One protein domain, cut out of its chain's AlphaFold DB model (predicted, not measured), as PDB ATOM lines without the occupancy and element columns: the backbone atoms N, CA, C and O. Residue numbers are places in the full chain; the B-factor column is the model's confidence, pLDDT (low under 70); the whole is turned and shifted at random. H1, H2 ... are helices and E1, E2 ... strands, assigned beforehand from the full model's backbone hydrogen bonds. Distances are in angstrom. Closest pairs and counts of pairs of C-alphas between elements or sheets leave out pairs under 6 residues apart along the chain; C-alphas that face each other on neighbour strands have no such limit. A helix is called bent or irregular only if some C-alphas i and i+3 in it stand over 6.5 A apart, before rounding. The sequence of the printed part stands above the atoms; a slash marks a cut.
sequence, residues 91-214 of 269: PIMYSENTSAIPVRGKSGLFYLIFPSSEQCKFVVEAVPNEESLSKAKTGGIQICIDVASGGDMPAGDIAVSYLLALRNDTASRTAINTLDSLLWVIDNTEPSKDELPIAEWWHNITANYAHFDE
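AT A GLANCE: This is residues 91 to 214 of the 269 residues of an uncharacterized protein of marine metagenome (UniProt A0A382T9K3). A strongly twisted, curled sheet of five strands has helix H2 over one face and the irregular helix H1 over the other. Past its E5 end, H4 and H5 cross steeply, and the short H3 makes a corner with H4. The printed part has 124 residues, with five named helices and five named strands in the order E1 E2 E3 E4 H1 E5 H2 H3 H4 H5; the sheet runs E1 E2 E3 E4 E5, all antiparallel. The class is mixed, helices and strands, and the whole is compact, with a radius of gyration of the C-alphas of 14.4 A and spans of 46 by 33 by 27 A.

IN THESE COORDINATES: E1 is residues 92 to 95, beginning at C-alpha 92 (1.745, 15.321, 21.517). E2, residues 98 to 104, is 19.5 A long; E3, residues 110 to 115, 17.1 A; E4, residues 122 to 127, 16.3 A. H1 is residues 130 to 139, irregular, with C-alphas 134 and 137 7.9 A apart. E5 is residues 141 to 143. H2, residues 155 to 167, is 18.1 A long and begins at C-alpha 155 (4.671, 10.477, 4.230). H3 is residues 169 to 175, H4 residues 177 to 188, 16.4 A. H5, residues 198 to 212, is 20.6 A long and ends at C-alpha 212 (-5.047, -13.320, 21.988).

HOW THE PARTS SIT: E1 to E4 form a meander, each strand the antiparallel neighbour of the one before, and E1 and E2, E2 and E3, and E3 and E4 are hairpins. E2 is staggered, pairing with E1 over 98 to 100 and with E3 over 101 to 104. N 92 and O 100 are 2.9 A apart, N 101 and O 113 2.8 A, N 112 and O 125 2.9 A, and N 126 and O 141 of E4 and E5 2.8 A, each within hydrogen-bond range. There are three layers, helices on both faces of the sheet: H2 and H4 on one face, H1 on the other. H2 is over E3 at a height over the sheet of 9.0 A and runs along the strands, at 13 degrees to E3 on the local plane. The closest C-alphas of H1 and E4 are those of Val 127 and Ala 136, 6.4 A; those of H4 and E5 are Ile 143 and Thr 178, 5.7 A. H5 only grazes the sheet, with residues 202 to 210. H4 touches H5 with residues 181 to 186 alone, Val 185 and Tyr 209 having the closest C-alphas at 6.2 A, at a steep tilt of 56 degrees, opposite ways. H3 and H4 touch only at the corner, the closest C-alphas being those of Arg 173 and Asp 180, 4.4 A. In H2, H4 and H5 every O i to N i+4 pair is within hydrogen-bond range; in H1 2 of 6 are, with 4 of 7 O i to N i+3 pairs, and in H3 1 of 3, with 2 of 4.

THE WHOLE: The farthest C-alphas, of Asp 152 and Glu 195, are 47.4 A apart. The printed part has no cut; the link E5 to H2 is long. Mean pLDDT of the printed part is 86.4, under 70 at residues 118 to 119, 147 to 152 and 212 to 214.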
ATOM      1  N   PRO A  91       0.909  18.731  18.096       86.81
ATOM      2  CA  PRO A  91       1.311  17.353  18.307       86.81
ATOM      3  C   PRO A  91       1.563  17.073  19.791       86.81
ATOM      4  O   PRO A  91       1.951  17.956  20.557       86.81
ATOM      5  N   ILE A  92       1.414  15.809  20.177       88.25
ATOM      6  CA  ILE A  92       1.745  15.321  21.517       88.25
ATOM      7  C   ILE A  92       3.179  14.801  21.509       88.25
ATOM      8  O   ILE A  92       3.588  14.097  20.590       88.25
ATOM      9  N   MET A  93       3.958  15.138  22.534       86.12
ATOM     10  CA  MET A  93       5.308  14.598  22.689       86.12
ATOM     11  C   MET A  93       5.223  13.160  23.201       86.12
ATOM     12  O   MET A  93       4.885  12.927  24.357       86.12
ATOM     13  N   TYR A  94       5.517  12.207  22.322       82.19
ATOM     14  CA  TYR A  94       5.589  10.782  22.641       82.19
ATOM     15  C   TYR A  94       6.916  10.427  23.334       82.19
ATOM     16  O   TYR A  94       6.966   9.633  24.272       82.19
ATOM     17  N   SER A  95       8.006  11.057  22.893       81.06
ATOM     18  CA  SER A  95       9.326  11.001  23.527       81.06
ATOM     19  C   SER A  95       9.988  12.380  23.450       81.06
ATOM     20  O   SER A  95       9.452  13.270  22.793       81.06
ATOM     21  N   GLU A  96      11.162  12.571  24.063       75.88
ATOM     22  CA  GLU A  96      11.909  13.843  23.987       75.88
ATOM     23  C   GLU A  96      12.129  14.330  22.543       75.88
ATOM     24  O   GLU A  96      12.116  15.533  22.291       75.88
ATOM     25  N   ASN A  97      12.256  13.396  21.595       78.88
ATOM     26  CA  ASN A  97      12.559  13.686  20.192       78.88
ATOM     27  C   ASN A  97      11.456  13.237  19.221       78.88
ATOM     28  O   ASN A  97      11.623  13.363  18.008       78.88
ATOM     29  N   THR A  98      10.341  12.701  19.724       82.06
ATOM     30  CA  THR A  98       9.276  12.138  18.885       82.06
ATOM     31  C   THR A  98       7.959  12.825  19.181       82.06
ATOM     32  O   THR A  98       7.405  12.701  20.272       82.06
ATOM     33  N   SER A  99       7.436  13.515  18.176       86.94
ATOM     34  CA  SER A  99       6.093  14.081  18.185       86.94
ATOM     35  C   SER A  99       5.108  13.117  17.520       86.94
ATOM     36  O   SER A  99       5.436  12.484  16.516       86.94
ATOM     37  N   ALA A 100       3.900  13.035  18.065       92.00
ATOM     38  CA  ALA A 100       2.828  12.161  17.617       92.00
ATOM     39  C   ALA A 100       1.545  12.953  17.337       92.00
ATOM     40  O   ALA A 100       1.263  13.972  17.972       92.00
ATOM     41  N   ILE A 101       0.754  12.462  16.387       94.44
ATOM     42  CA  ILE A 101      -0.550  13.017  16.028       94.44
ATOM     43  C   ILE A 101      -1.623  12.228  16.787       94.44
ATOM     44  O   ILE A 101      -1.744  11.023  16.553       94.44
ATOM     45  N   PRO A 102      -2.405  12.869  17.674       95.50
ATOM     46  CA  PRO A 102      -3.510  12.203  18.344       95.50
ATOM     47  C   PRO A 102      -4.733  12.101  17.433       95.50
ATOM     48  O   PRO A 102      -5.072  13.040  16.704       95.50
ATOM     49  N   VAL A 103      -5.448  10.983  17.524       96.38
ATOM     50  CA  VAL A 103      -6.760  10.822  16.899       96.38
ATOM     51  C   VAL A 103      -7.704  10.040  17.803       96.38
ATOM     52  O   VAL A 103      -7.322   9.058  18.432       96.38
ATOM     53  N   ARG A 104      -8.959  10.479  17.868       96.88
ATOM     54  CA  ARG A 104     -10.032   9.795  18.588       96.88
ATOM     55  C   ARG A 104     -10.842   8.940  17.621       96.88
ATOM     56  O   ARG A 104     -11.447   9.467  16.677       96.88
ATOM     57  N   GLY A 105     -10.885   7.638  17.877       95.88
ATOM     58  CA  GLY A 105     -11.704   6.686  17.135       95.88
ATOM     59  C   GLY A 105     -13.195   6.807  17.446       95.88
ATOM     60  O   GLY A 105     -13.602   7.491  18.393       95.88
ATOM     61  N   LYS A 106     -14.039   6.141  16.652       94.50
ATOM     62  CA  LYS A 106     -15.481   6.054  16.934       94.50
ATOM     63  C   LYS A 106     -15.787   5.067  18.054       94.50
ATOM     64  O   LYS A 106     -16.795   5.260  18.728       94.50
ATOM     65  N   SER A 107     -14.920   4.080  18.282       91.50
ATOM     66  CA  SER A 107     -14.995   3.192  19.452       91.50
ATOM     67  C   SER A 107     -14.859   3.946  20.782       91.50
ATOM     68  O   SER A 107     -15.238   3.439  21.832       91.50
ATOM     69  N   GLY A 108     -14.328   5.174  20.748       91.75
ATOM     70  CA  GLY A 108     -14.005   5.958  21.936       91.75
ATOM     71  C   GLY A 108     -12.569   5.770  22.427       91.75
ATOM     72  O   GLY A 108     -12.179   6.472  23.361       91.75
ATOM     73  N   LEU A 109     -11.785   4.893  21.791       94.44
ATOM     74  CA  LEU A 109     -10.340   4.815  21.983       94.44
ATOM     75  C   LEU A 109      -9.626   6.035  21.400       94.44
ATOM     76  O   LEU A 109     -10.124   6.732  20.506       94.44
ATOM     77  N   PHE A 110      -8.430   6.270  21.918       95.94
ATOM     78  CA  PHE A 110      -7.514   7.278  21.422       95.94
ATOM     79  C   PHE A 110      -6.287   6.589  20.842       95.94
ATOM     80  O   PHE A 110      -5.836   5.574  21.362       95.94
ATOM     81  N   TYR A 111      -5.743   7.156  19.775       96.44
ATOM     82  CA  TYR A 111      -4.577   6.622  19.091       96.44
ATOM     83  C   TYR A 111      -3.526   7.712  18.900       96.44
ATOM     84  O   TYR A 111      -3.866   8.870  18.641       96.44
ATOM     85  N   LEU A 112      -2.257   7.332  18.987       95.75
ATOM     86  CA  LEU A 112      -1.111   8.167  18.641       95.75
ATOM     87  C   LEU A 112      -0.436   7.628  17.388       95.75
ATOM     88  O   LEU A 112      -0.055   6.465  17.358       95.75
ATOM     89  N   ILE A 113      -0.256   8.488  16.387       94.69
ATOM     90  CA  ILE A 113       0.456   8.169  15.144       94.69
ATOM     91  C   ILE A 113       1.809   8.880  15.171       94.69
ATOM     92  O   ILE A 113       1.853  10.111  15.242       94.69
ATOM     93  N   PHE A 114       2.912   8.140  15.085       90.94
ATOM     94  CA  PHE A 114       4.266   8.704  15.089       90.94
ATOM     95  C   PHE A 114       5.184   7.995  14.085       90.94
ATOM     96  O   PHE A 114       4.900   6.866  13.677       90.94
ATOM     97  N   PRO A 115       6.242   8.670  13.595       85.12
ATOM     98  CA  PRO A 115       7.107   8.100  12.567       85.12
ATOM     99  C   PRO A 115       7.818   6.835  13.061       85.12
ATOM    100  O   PRO A 115       8.308   6.797  14.189       85.12
ATOM    101  N   SER A 116       7.891   5.826  12.190       83.00
ATOM    102  CA  SER A 116       8.729   4.640  12.385       83.00
ATOM    103  C   SER A 116      10.178   4.909  11.952       83.00
ATOM    104  O   SER A 116      10.457   5.870  11.232       83.00
ATOM    105  N   SER A 117      11.099   4.037  12.365       74.44
ATOM    106  CA  SER A 117      12.438   3.930  11.771       74.44
ATOM    107  C   SER A 117      12.388   3.400  10.331       74.44
ATOM    108  O   SER A 117      13.260   3.721   9.525       74.44
ATOM    109  N   GLU A 118      11.357   2.619   9.995       69.81
ATOM    110  CA  GLU A 118      11.104   2.134   8.640       69.81
ATOM    111  C   GLU A 118      10.610   3.261   7.726       69.81
ATOM    112  O   GLU A 118       9.724   4.050   8.074       69.81
ATOM    113  N   GLN A 119      11.155   3.316   6.511       66.69
ATOM    114  CA  GLN A 119      10.704   4.282   5.515       66.69
ATOM    115  C   GLN A 119       9.243   4.018   5.139       66.69
ATOM    116  O   GLN A 119       8.838   2.882   4.924       66.69
ATOM    117  N   CYS A 120       8.467   5.095   4.999       74.44
ATOM    118  CA  CYS A 120       7.061   5.040   4.588       74.44
ATOM    119  C   CYS A 120       6.124   4.286   5.554       74.44
ATOM    120  O   CYS A 120       5.028   3.909   5.149       74.44
ATOM    121  N   LYS A 121       6.498   4.120   6.830       85.19
ATOM    122  CA  LYS A 121       5.646   3.491   7.848       85.19
ATOM    123  C   LYS A 121       5.481   4.377   9.077       85.19
ATOM    124  O   LYS A 121       6.387   5.112   9.470       85.19
ATOM    125  N   PHE A 122       4.310   4.284   9.693       89.81
ATOM    126  CA  PHE A 122       4.020   4.915  10.973       89.81
ATOM    127  C   PHE A 122       3.716   3.849  12.013       89.81
ATOM    128  O   PHE A 122       3.148   2.801  11.702       89.81
ATOM    129  N   VAL A 123       4.094   4.141  13.250       91.94
ATOM    130  CA  VAL A 123       3.704   3.354  14.412       91.94
ATOM    131  C   VAL A 123       2.432   3.961  14.987       91.94
ATOM    132  O   VAL A 123       2.262   5.186  14.998       91.94
ATOM    133  N   VAL A 124       1.534   3.087  15.433       95.00
ATOM    134  CA  VAL A 124       0.287   3.465  16.088       95.00
ATOM    135  C   VAL A 124       0.236   2.834  17.461       95.00
ATOM    136  O   VAL A 124       0.408   1.625  17.585       95.00
ATOM    137  N   GLU A 125      -0.074   3.637  18.470       95.25
ATOM    138  CA  GLU A 125      -0.400   3.141  19.804       95.25
ATOM    139  C   GLU A 125      -1.818   3.531  20.198       95.25
ATOM    140  O   GLU A 125      -2.198   4.698  20.084       95.25
ATOM    141  N   ALA A 126      -2.588   2.556  20.673       95.94
ATOM    142  CA  ALA A 126      -3.918   2.740  21.231       95.94
ATOM    143  C   ALA A 126      -3.849   2.970  22.748       95.94
ATOM    144  O   ALA A 126      -3.081   2.314  23.450       95.94
ATOM    145  N   VAL A 127      -4.685   3.878  23.254       94.38
ATOM    146  CA  VAL A 127      -4.840   4.209  24.677       94.38
ATOM    147  C   VAL A 127      -6.327   4.426  25.028       94.38
ATOM    148  O   VAL A 127      -7.134   4.771  24.155       94.38
ATOM    149  N   PRO A 128      -6.739   4.253  26.300       92.12
ATOM    150  CA  PRO A 128      -8.160   4.173  26.664       92.12
ATOM    151  C   PRO A 128      -8.882   5.526  26.749       92.12
ATOM    152  O   PRO A 128     -10.119   5.571  26.697       92.12
ATOM    153  N   ASN A 129      -8.142   6.616  26.970       90.38
ATOM    154  CA  ASN A 129      -8.659   7.976  27.116       90.38
ATOM    155  C   ASN A 129      -7.576   9.028  26.796       90.38
ATOM    156  O   ASN A 129      -6.400   8.701  26.638       90.38
ATOM    157  N   GLU A 130      -7.983  10.296  26.738       88.88
ATOM    158  CA  GLU A 130      -7.101  11.426  26.424       88.88
ATOM    159  C   GLU A 130      -5.982  11.623  27.462       88.88
ATOM    160  O   GLU A 130      -4.831  11.853  27.104       88.88
ATOM    161  N   GLU A 131      -6.279  11.455  28.753       87.62
ATOM    162  CA  GLU A 131      -5.286  11.588  29.832       87.62
ATOM    163  C   GLU A 131      -4.130  10.579  29.696       87.62
ATOM    164  O   GLU A 131      -2.982  10.866  30.055       87.62
ATOM    165  N   SER A 132      -4.416   9.408  29.122       88.12
ATOM    166  CA  SER A 132      -3.434   8.350  28.886       88.12
ATOM    167  C   SER A 132      -2.522   8.614  27.688       88.12
ATOM    168  O   SER A 132      -1.514   7.923  27.560       88.12
ATOM    169  N   LEU A 133      -2.789   9.628  26.853       87.06
ATOM    170  CA  LEU A 133      -1.929   9.971  25.708       87.06
ATOM    171  C   LEU A 133      -0.486  10.264  26.147       87.06
ATOM    172  O   LEU A 133       0.463   9.863  25.484       87.06
ATOM    173  N   SER A 134      -0.312  10.891  27.313       84.56
ATOM    174  CA  SER A 134       1.010  11.165  27.897       84.56
ATOM    175  C   SER A 134       1.771   9.915  28.368       84.56
ATOM    176  O   SER A 134       2.983   9.969  28.562       84.56
ATOM    177  N   LYS A 135       1.070   8.791  28.561       84.94
ATOM    178  CA  LYS A 135       1.603   7.522  29.090       84.94
ATOM    179  C   LYS A 135       1.617   6.401  28.051       84.94
ATOM    180  O   LYS A 135       1.903   5.258  28.409       84.94
ATOM    181  N   ALA A 136       1.331   6.725  26.791       85.69
ATOM    182  CA  ALA A 136       1.233   5.760  25.703       85.69
ATOM    183  C   ALA A 136       2.484   4.867  25.618       85.69
ATOM    184  O   ALA A 136       2.368   3.651  25.681       85.69
ATOM    185  N   LYS A 137       3.686   5.447  25.722       84.69
ATOM    186  CA  LYS A 137       4.958   4.703  25.682       84.69
ATOM    187  C   LYS A 137       5.067   3.525  26.668       84.69
ATOM    188  O   LYS A 137       5.801   2.580  26.414       84.69
ATOM    189  N   THR A 138       4.416   3.605  27.827       83.81
ATOM    190  CA  THR A 138       4.526   2.582  28.888       83.81
ATOM    191  C   THR A 138       3.324   1.652  28.984       83.81
ATOM    192  O   THR A 138       3.405   0.640  29.669       83.81
ATOM    193  N   GLY A 139       2.198   2.011  28.371       81.88
ATOM    194  CA  GLY A 139       0.942   1.281  28.549       81.88
ATOM    195  C   GLY A 139       0.013   1.341  27.346       81.88
ATOM    196  O   GLY A 139      -1.167   1.054  27.493       81.88
ATOM    197  N   GLY A 140       0.497   1.771  26.188       89.88
ATOM    198  CA  GLY A 140      -0.225   1.731  24.928       89.88
ATOM    199  C   GLY A 140      -0.125   0.349  24.291       89.88
ATOM    200  O   GLY A 140       0.864  -0.359  24.469       89.88
ATOM    201  N   ILE A 141      -1.156  -0.024  23.538       93.12
ATOM    202  CA  ILE A 141      -1.153  -1.249  22.730       93.12
ATOM    203  C   ILE A 141      -0.768  -0.863  21.307       93.12
ATOM    204  O   ILE A 141      -1.418  -0.006  20.700       93.12
ATOM    205  N   GLN A 142       0.286  -1.472  20.772       92.94
ATOM    206  CA  GLN A 142       0.730  -1.197  19.411       92.94
ATOM    207  C   GLN A 142      -0.234  -1.819  18.393       92.94
ATOM    208  O   GLN A 142      -0.557  -3.003  18.464       92.94
ATOM    209  N   ILE A 143      -0.674  -1.018  17.421       93.19
ATOM    210  CA  ILE A 143      -1.548  -1.445  16.325       93.19
ATOM    211  C   ILE A 143      -0.737  -1.481  15.034       93.19
ATOM    212  O   ILE A 143      -0.211  -0.463  14.576       93.19
ATOM    213  N   CYS A 144      -0.652  -2.662  14.429       89.62
ATOM    214  CA  CYS A 144       0.021  -2.857  13.152       89.62
ATOM    215  C   CYS A 144      -0.955  -2.582  12.009       89.62
ATOM    216  O   CYS A 144      -1.946  -3.293  11.839       89.62
ATOM    217  N   ILE A 145      -0.665  -1.544  11.227       88.31
ATOM    218  CA  ILE A 145      -1.410  -1.201  10.016       88.31
ATOM    219  C   ILE A 145      -0.473  -1.380   8.830       88.31
ATOM    220  O   ILE A 145       0.467  -0.599   8.660       88.31
ATOM    221  N   ASP A 146      -0.771  -2.374   8.001       81.31
ATOM    222  CA  ASP A 146      -0.086  -2.577   6.734       81.31
ATOM    223  C   ASP A 146      -0.790  -1.765   5.656       81.31
ATOM    224  O   ASP A 146      -1.867  -2.106   5.160       81.31
ATOM    225  N   VAL A 147      -0.185  -0.640   5.293       69.44
ATOM    226  CA  VAL A 147      -0.643   0.107   4.127       69.44
ATOM    227  C   VAL A 147      -0.089  -0.590   2.896       69.44
ATOM    228  O   VAL A 147       1.120  -0.745   2.752       69.44
ATOM    229  N   ALA A 148      -0.979  -0.979   1.982       63.66
ATOM    230  CA  ALA A 148      -0.620  -1.465   0.654       63.66
ATOM    231  C   ALA A 148      -0.040  -0.317  -0.198       63.66
ATOM    232  O   ALA A 148      -0.626   0.122  -1.187       63.66
ATOM    233  N   SER A 149       1.099   0.235   0.212       57.72
ATOM    234  CA  SER A 149       1.834   1.244  -0.532       57.72
ATOM    235  C   SER A 149       2.850   0.542  -1.423       57.72
ATOM    236  O   SER A 149       3.955   0.217  -0.994       57.72
ATOM    237  N   GLY A 150       2.485   0.328  -2.689       54.44
ATOM    238  CA  GLY A 150       3.494   0.209  -3.743       54.44
ATOM    239  C   GLY A 150       4.366   1.471  -3.721       54.44
ATOM    240  O   GLY A 150       3.834   2.566  -3.543       54.44
ATOM    241  N   GLY A 151       5.687   1.301  -3.803       59.31
ATOM    242  CA  GLY A 151       6.682   2.314  -3.436       59.31
ATOM    243  C   GLY A 151       6.476   3.738  -3.985       59.31
ATOM    244  O   GLY A 151       5.890   3.951  -5.044       59.31
ATOM    245  N   ASP A 152       7.048   4.696  -3.242       69.88
ATOM    246  CA  ASP A 152       7.067   6.152  -3.469       69.88
ATOM    247  C   ASP A 152       5.733   6.884  -3.218       69.88
ATOM    248  O   ASP A 152       5.214   7.596  -4.080       69.88
ATOM    249  N   MET A 153       5.167   6.752  -2.012       78.31
ATOM    250  CA  MET A 153       4.099   7.635  -1.524       78.31
ATOM    251  C   MET A 153       4.661   8.640  -0.497       78.31
ATOM    252  O   MET A 153       5.426   8.250   0.382       78.31
ATOM    253  N   PRO A 154       4.309   9.940  -0.566       84.81
ATOM    254  CA  PRO A 154       4.733  10.914   0.428       84.81
ATOM    255  C   PRO A 154       4.206  10.552   1.815       84.81
ATOM    256  O   PRO A 154       3.036  10.202   1.966       84.81
ATOM    257  N   ALA A 155       5.028  10.765   2.842       85.38
ATOM    258  CA  ALA A 155       4.671  10.477   4.230       85.38
ATOM    259  C   ALA A 155       3.354  11.137   4.686       85.38
ATOM    260  O   ALA A 155       2.648  10.571   5.511       85.38
ATOM    261  N   GLY A 156       2.994  12.304   4.137       88.38
ATOM    262  CA  GLY A 156       1.722  12.960   4.449       88.38
ATOM    263  C   GLY A 156       0.496  12.183   3.962       88.38
ATOM    264  O   GLY A 156      -0.484  12.101   4.692       88.38
ATOM    265  N   ASP A 157       0.561  11.576   2.774       88.69
ATOM    266  CA  ASP A 157      -0.556  10.801   2.211       88.69
ATOM    267  C   ASP A 157      -0.754   9.506   3.015       88.69
ATOM    268  O   ASP A 157      -1.882   9.140   3.345       88.69
ATOM    269  N   ILE A 158       0.357   8.874   3.411       89.75
ATOM    270  CA  ILE A 158       0.365   7.706   4.300       89.75
ATOM    271  C   ILE A 158      -0.197   8.096   5.674       89.75
ATOM    272  O   ILE A 158      -1.135   7.482   6.161       89.75
ATOM    273  N   ALA A 159       0.285   9.173   6.296       91.12
ATOM    274  CA  ALA A 159      -0.234   9.613   7.592       91.12
ATOM    275  C   ALA A 159      -1.748   9.903   7.554       91.12
ATOM    276  O   ALA A 159      -2.459   9.582   8.506       91.12
ATOM    277  N   VAL A 160      -2.265  10.456   6.449       93.25
ATOM    278  CA  VAL A 160      -3.711  10.654   6.259       93.25
ATOM    279  C   VAL A 160      -4.459   9.326   6.211       93.25
ATOM    280  O   VAL A 160      -5.537   9.232   6.800       93.25
ATOM    281  N   SER A 161      -3.927   8.301   5.540       92.00
ATOM    282  CA  SER A 161      -4.599   6.999   5.485       92.00
ATOM    283  C   SER A 161      -4.724   6.378   6.875       92.00
ATOM    284  O   SER A 161      -5.810   5.923   7.230       92.00
ATOM    285  N   TYR A 162      -3.667   6.447   7.690       93.81
ATOM    286  CA  TYR A 162      -3.697   6.020   9.094       93.81
ATOM    287  C   TYR A 162      -4.732   6.823   9.890       93.81
ATOM    288  O   TYR A 162      -5.599   6.248  10.547       93.81
ATOM    289  N   LEU A 163      -4.683   8.154   9.785       95.00
ATOM    290  CA  LEU A 163      -5.574   9.063  10.505       95.00
ATOM    291  C   LEU A 163      -7.054   8.765  10.222       95.00
ATOM    292  O   LEU A 163      -7.865   8.684  11.146       95.00
ATOM    293  N   LEU A 164      -7.416   8.595   8.950       94.44
ATOM    294  CA  LEU A 164      -8.798   8.339   8.543       94.44
ATOM    295  C   LEU A 164      -9.260   6.922   8.897       94.44
ATOM    296  O   LEU A 164     -10.415   6.756   9.298       94.44
ATOM    297  N   ALA A 165      -8.378   5.924   8.783       94.12
ATOM    298  CA  ALA A 165      -8.682   4.553   9.179       94.12
ATOM    299  C   ALA A 165      -8.953   4.460  10.688       94.12
ATOM    300  O   ALA A 165      -9.994   3.962  11.104       94.12
ATOM    301  N   LEU A 166      -8.078   5.040  11.510       95.94
ATOM    302  CA  LEU A 166      -8.229   5.046  12.967       95.94
ATOM    303  C   LEU A 166      -9.421   5.887  13.426       95.94
ATOM    304  O   LEU A 166     -10.122   5.518  14.366       95.94
ATOM    305  N   ARG A 167      -9.723   6.993  12.734       95.56
ATOM    306  CA  ARG A 167     -10.929   7.775  13.028       95.56
ATOM    307  C   ARG A 167     -12.195   6.928  12.909       95.56
ATOM    308  O   ARG A 167     -13.122   7.116  13.693       95.56
ATOM    309  N   ASN A 168     -12.267   6.052  11.911       94.25
ATOM    310  CA  ASN A 168     -13.398   5.156  11.690       94.25
ATOM    311  C   ASN A 168     -13.036   3.702  12.026       94.25
ATOM    312  O   ASN A 168     -13.447   2.787  11.317       94.25
ATOM    313  N   ASP A 169     -12.293   3.518  13.116       94.12
ATOM    314  CA  ASP A 169     -11.827   2.240  13.657       94.12
ATOM    315  C   ASP A 169     -12.853   1.094  13.602       94.12
ATOM    316  O   ASP A 169     -12.546   0.005  13.132       94.12
ATOM    317  N   THR A 170     -14.100   1.352  13.992       92.31
ATOM    318  CA  THR A 170     -15.207   0.377  13.961       92.31
ATOM    319  C   THR A 170     -15.530  -0.173  12.572       92.31
ATOM    320  O   THR A 170     -16.004  -1.300  12.465       92.31
ATOM    321  N   ALA A 171     -15.292   0.594  11.507       93.38
ATOM    322  CA  ALA A 171     -15.419   0.115  10.133       93.38
ATOM    323  C   ALA A 171     -14.082  -0.419   9.608       93.38
ATOM    324  O   ALA A 171     -14.055  -1.396   8.871       93.38
ATOM    325  N   SER A 172     -12.972   0.215   9.992       92.38
ATOM    326  CA  SER A 172     -11.632  -0.163   9.544       92.38
ATOM    327  C   SER A 172     -11.124  -1.470  10.149       92.38
ATOM    328  O   SER A 172     -10.238  -2.077   9.553       92.38
ATOM    329  N   ARG A 173     -11.716  -1.960  11.250       90.94
ATOM    330  CA  ARG A 173     -11.414  -3.281  11.828       90.94
ATOM    331  C   ARG A 173     -11.519  -4.420  10.813       90.94
ATOM    332  O   ARG A 173     -10.699  -5.317  10.828       90.94
ATOM    333  N   THR A 174     -12.420  -4.340   9.829       89.00
ATOM    334  CA  THR A 174     -12.536  -5.389   8.797       89.00
ATOM    335  C   THR A 174     -11.335  -5.465   7.849       89.00
ATOM    336  O   THR A 174     -11.247  -6.396   7.058       89.00
ATOM    337  N   ALA A 175     -10.467  -4.450   7.852       88.31
ATOM    338  CA  ALA A 175      -9.282  -4.361   7.001       88.31
ATOM    339  C   ALA A 175      -7.965  -4.331   7.796       88.31
ATOM    340  O   ALA A 175      -6.902  -4.412   7.189       88.31
ATOM    341  N   ILE A 176      -8.019  -4.179   9.123       90.62
ATOM    342  CA  ILE A 176      -6.848  -4.083  10.000       90.62
ATOM    343  C   ILE A 176      -7.003  -5.135  11.096       90.62
ATOM    344  O   ILE A 176      -7.737  -4.922  12.058       90.62
ATOM    345  N   ASN A 177      -6.283  -6.249  10.958       89.75
ATOM    346  CA  ASN A 177      -6.433  -7.411  11.839       89.75
ATOM    347  C   ASN A 177      -6.136  -7.078  13.308       89.75
ATOM    348  O   ASN A 177      -6.949  -7.369  14.172       89.75
ATOM    349  N   THR A 178      -5.028  -6.387  13.595       91.94
ATOM    350  CA  THR A 178      -4.663  -6.012  14.979       91.94
ATOM    351  C   THR A 178      -5.697  -5.100  15.644       91.94
ATOM    352  O   THR A 178      -5.942  -5.185  16.846       91.94
ATOM    353  N   LEU A 179      -6.364  -4.251  14.857       92.50
ATOM    354  CA  LEU A 179      -7.452  -3.409  15.339       92.50
ATOM    355  C   LEU A 179      -8.727  -4.224  15.603       92.50
ATOM    356  O   LEU A 179      -9.427  -3.940  16.574       92.50
ATOM    357  N   ASP A 180      -9.028  -5.215  14.761       92.56
ATOM    358  CA  ASP A 180     -10.143  -6.142  14.978       92.56
ATOM    359  C   ASP A 180      -9.963  -6.943  16.262       92.56
ATOM    360  O   ASP A 180     -10.861  -6.939  17.102       92.56
ATOM    361  N   SER A 181      -8.776  -7.523  16.453       91.75
ATOM    362  CA  SER A 181      -8.405  -8.252  17.664       91.75
ATOM    363  C   SER A 181      -8.556  -7.379  18.909       91.75
ATOM    364  O   SER A 181      -9.200  -7.785  19.873       91.75
ATOM    365  N   LEU A 182      -8.048  -6.138  18.885       93.12
ATOM    366  CA  LEU A 182      -8.150  -5.235  20.037       93.12
ATOM    367  C   LEU A 182      -9.608  -4.910  20.379       93.12
ATOM    368  O   LEU A 182     -10.004  -4.982  21.543       93.12
ATOM    369  N   LEU A 183     -10.409  -4.537  19.379       92.25
ATOM    370  CA  LEU A 183     -11.816  -4.207  19.609       92.25
ATOM    371  C   LEU A 183     -12.608  -5.436  20.062       92.25
ATOM    372  O   LEU A 183     -13.461  -5.315  20.935       92.25
ATOM    373  N   TRP A 184     -12.294  -6.618  19.533       91.75
ATOM    374  CA  TRP A 184     -12.897  -7.867  19.983       91.75
ATOM    375  C   TRP A 184     -12.568  -8.161  21.450       91.75
ATOM    376  O   TRP A 184     -13.476  -8.471  22.219       91.75
ATOM    377  N   VAL A 185     -11.309  -8.008  21.872       91.25
ATOM    378  CA  VAL A 185     -10.911  -8.190  23.280       91.25
ATOM    379  C   VAL A 185     -11.651  -7.206  24.183       91.25
ATOM    380  O   VAL A 185     -12.134  -7.590  25.246       91.25
ATOM    381  N   ILE A 186     -11.796  -5.952  23.753       90.62
ATOM    382  CA  ILE A 186     -12.556  -4.927  24.481       90.62
ATOM    383  C   ILE A 186     -14.029  -5.308  24.631       90.62
ATOM    384  O   ILE A 186     -14.574  -5.166  25.723       90.62
ATOM    385  N   ASP A 187     -14.654  -5.812  23.566       89.88
ATOM    386  CA  ASP A 187     -16.066  -6.204  23.567       89.88
ATOM    387  C   ASP A 187     -16.333  -7.450  24.443       89.88
ATOM    388  O   ASP A 187     -17.452  -7.626  24.924       89.88
ATOM    389  N   ASN A 188     -15.324  -8.308  24.659       87.19
ATOM    390  CA  ASN A 188     -15.457  -9.590  25.372       87.19
ATOM    391  C   ASN A 188     -14.798  -9.623  26.763       87.19
ATOM    392  O   ASN A 188     -14.893 -10.636  27.456       87.19
ATOM    393  N   THR A 189     -14.126  -8.553  27.193       84.88
ATOM    394  CA  THR A 189     -13.515  -8.500  28.528       84.88
ATOM    395  C   THR A 189     -14.534  -8.055  29.572       84.88
ATOM    396  O   THR A 189     -15.051  -6.939  29.515       84.88
ATOM    397  N   GLU A 190     -14.765  -8.904  30.572       78.44
ATOM    398  CA  GLU A 190     -15.469  -8.555  31.809       78.44
ATOM    399  C   GLU A 190     -14.443  -8.291  32.931       78.44
ATOM    400  O   GLU A 190     -13.454  -9.024  33.029       78.44
ATOM    401  N   PRO A 191     -14.632  -7.276  33.797       76.31
ATOM    402  CA  PRO A 191     -15.774  -6.362  33.891       76.31
ATOM    403  C   PRO A 191     -15.719  -5.222  32.863       76.31
ATOM    404  O   PRO A 191     -14.654  -4.883  32.339       76.31
ATOM    405  N   SER A 192     -16.871  -4.597  32.605       77.94
ATOM    406  CA  SER A 192     -16.974  -3.494  31.644       77.94
ATOM    407  C   SER A 192     -16.186  -2.248  32.085       77.94
ATOM    408  O   SER A 192     -15.852  -2.073  33.260       77.94
ATOM    409  N   LYS A 193     -15.911  -1.336  31.141       77.12
ATOM    410  CA  LYS A 193     -15.156  -0.090  31.387       77.12
ATOM    411  C   LYS A 193     -15.729   0.766  32.528       77.12
ATOM    412  O   LYS A 193     -14.977   1.506  33.154       77.12
ATOM    413  N   ASP A 194     -17.033   0.672  32.790       80.69
ATOM    414  CA  ASP A 194     -17.729   1.469  33.809       80.69
ATOM    415  C   ASP A 194     -17.656   0.852  35.219       80.69
ATOM    416  O   ASP A 194     -17.980   1.513  36.207       80.69
ATOM    417  N   GLU A 195     -17.230  -0.407  35.330       78.50
ATOM    418  CA  GLU A 195     -17.204  -1.167  36.586       78.50
ATOM    419  C   GLU A 195     -15.846  -1.119  37.293       78.50
ATOM    420  O   GLU A 195     -15.762  -1.396  38.491       78.50
ATOM    421  N   LEU A 196     -14.787  -0.738  36.573       82.50
ATOM    422  CA  LEU A 196     -13.420  -0.680  37.080       82.50
ATOM    423  C   LEU A 196     -12.780   0.696  36.865       82.50
ATOM    424  O   LEU A 196     -13.129   1.425  35.934       82.50
ATOM    425  N   PRO A 197     -11.772   1.056  37.678       87.94
ATOM    426  CA  PRO A 197     -10.869   2.146  37.341       87.94
ATOM    427  C   PRO A 197     -10.259   1.931  35.948       87.94
ATOM    428  O   PRO A 197      -9.777   0.844  35.640       87.94
ATOM    429  N   ILE A 198     -10.206   2.986  35.125       86.44
ATOM    430  CA  ILE A 198      -9.741   2.911  33.723       86.44
ATOM    431  C   ILE A 198      -8.362   2.246  33.598       86.44
ATOM    432  O   ILE A 198      -8.120   1.521  32.639       86.44
ATOM    433  N   ALA A 199      -7.466   2.480  34.560       86.31
ATOM    434  CA  ALA A 199      -6.132   1.887  34.567       86.31
ATOM    435  C   ALA A 199      -6.153   0.361  34.769       86.31
ATOM    436  O   ALA A 199      -5.412  -0.344  34.093       86.31
ATOM    437  N   GLU A 200      -7.009  -0.145  35.662       87.75
ATOM    438  CA  GLU A 200      -7.162  -1.586  35.908       87.75
ATOM    439  C   GLU A 200      -7.875  -2.260  34.737       87.75
ATOM    440  O   GLU A 200      -7.420  -3.289  34.244       87.75
ATOM    441  N   TRP A 201      -8.934  -1.631  34.223       91.19
ATOM    442  CA  TRP A 201      -9.622  -2.103  33.024       91.19
ATOM    443  C   TRP A 201      -8.659  -2.214  31.835       91.19
ATOM    444  O   TRP A 201      -8.579  -3.258  31.196       91.19
ATOM    445  N   TRP A 202      -7.868  -1.172  31.569       92.50
ATOM    446  CA  TRP A 202      -6.918  -1.173  30.458       92.50
ATOM    447  C   TRP A 202      -5.776  -2.179  30.643       92.50
ATOM    448  O   TRP A 202      -5.318  -2.773  29.667       92.50
ATOM    449  N   HIS A 203      -5.341  -2.415  31.883       89.81
ATOM    450  CA  HIS A 203      -4.379  -3.471  32.186       89.81
ATOM    451  C   HIS A 203      -4.930  -4.857  31.818       89.81
ATOM    452  O   HIS A 203      -4.234  -5.620  31.152       89.81
ATOM    453  N   ASN A 204      -6.196  -5.140  32.149       88.75
ATOM    454  CA  ASN A 204      -6.853  -6.393  31.763       88.75
ATOM    455  C   ASN A 204      -6.965  -6.532  30.239       88.75
ATOM    456  O   ASN A 204      -6.664  -7.595  29.707       88.75
ATOM    457  N   ILE A 205      -7.332  -5.456  29.528       90.44
ATOM    458  CA  ILE A 205      -7.350  -5.453  28.055       90.44
ATOM    459  C   ILE A 205      -5.962  -5.763  27.494       90.44
ATOM    460  O   ILE A 205      -5.843  -6.570  26.581       90.44
ATOM    461  N   THR A 206      -4.916  -5.148  28.048       89.56
ATOM    462  CA  THR A 206      -3.533  -5.355  27.596       89.56
ATOM    463  C   THR A 206      -3.096  -6.807  27.794       89.56
ATOM    464  O   THR A 206      -2.525  -7.394  26.880       89.56
ATOM    465  N   ALA A 207      -3.406  -7.404  28.949       87.88
ATOM    466  CA  ALA A 207      -3.111  -8.808  29.226       87.88
ATOM    467  C   ALA A 207      -3.895  -9.750  28.297       87.88
ATOM    468  O   ALA A 207      -3.309 -10.615  27.655       87.88
ATOM    469  N   ASN A 208      -5.204  -9.538  28.152       86.88
ATOM    470  CA  ASN A 208      -6.045 -10.362  27.282       86.88
ATOM    471  C   ASN A 208      -5.651 -10.242  25.805       86.88
ATOM    472  O   ASN A 208      -5.729 -11.222  25.075       86.88
ATOM    473  N   TYR A 209      -5.228  -9.056  25.364       87.06
ATOM    474  CA  TYR A 209      -4.739  -8.836  24.007       87.06
ATOM    475  C   TYR A 209      -3.402  -9.538  23.756       87.06
ATOM    476  O   TYR A 209      -3.221 -10.092  22.678       87.06
ATOM    477  N   ALA A 210      -2.500  -9.577  24.743       83.25
ATOM    478  CA  ALA A 210      -1.260 -10.347  24.639       83.25
ATOM    479  C   ALA A 210      -1.536 -11.855  24.492       83.25
ATOM    480  O   ALA A 210      -0.965 -12.499  23.623       83.25
ATOM    481  N   HIS A 211      -2.491 -12.390  25.259       77.62
ATOM    482  CA  HIS A 211      -2.902 -13.796  25.160       77.62
ATOM    483  C   HIS A 211      -3.773 -14.115  23.934       77.62
ATOM    484  O   HIS A 211      -4.021 -15.283  23.647       77.62
ATOM    485  N   PHE A 212      -4.264 -13.105  23.209       67.12
ATOM    486  CA  PHE A 212      -5.047 -13.320  21.988       67.12
ATOM    487  C   PHE A 212      -4.179 -13.873  20.842       67.12
ATOM    488  O   PHE A 212      -4.707 -14.546  19.961       67.12
ATOM    489  N   ASP A 213      -2.866 -13.616  20.869       55.91
ATOM    490  CA  ASP A 213      -1.899 -14.095  19.868       55.91
ATOM    491  C   ASP A 213      -1.365 -15.512  20.180       55.91
ATOM    492  O   ASP A 213      -0.954 -16.237  19.281       55.91
ATOM    493  N   GLU A 214      -1.461 -15.961  21.438       50.56
ATOM    494  CA  GLU A 214      -1.020 -17.295  21.906       50.56
ATOM    495  C   GLU A 214      -2.019 -18.428  21.553       50.56
ATOM    496  O   GLU A 214      -1.889 -19.561  22.008       50.56
TER     497      GLU A 214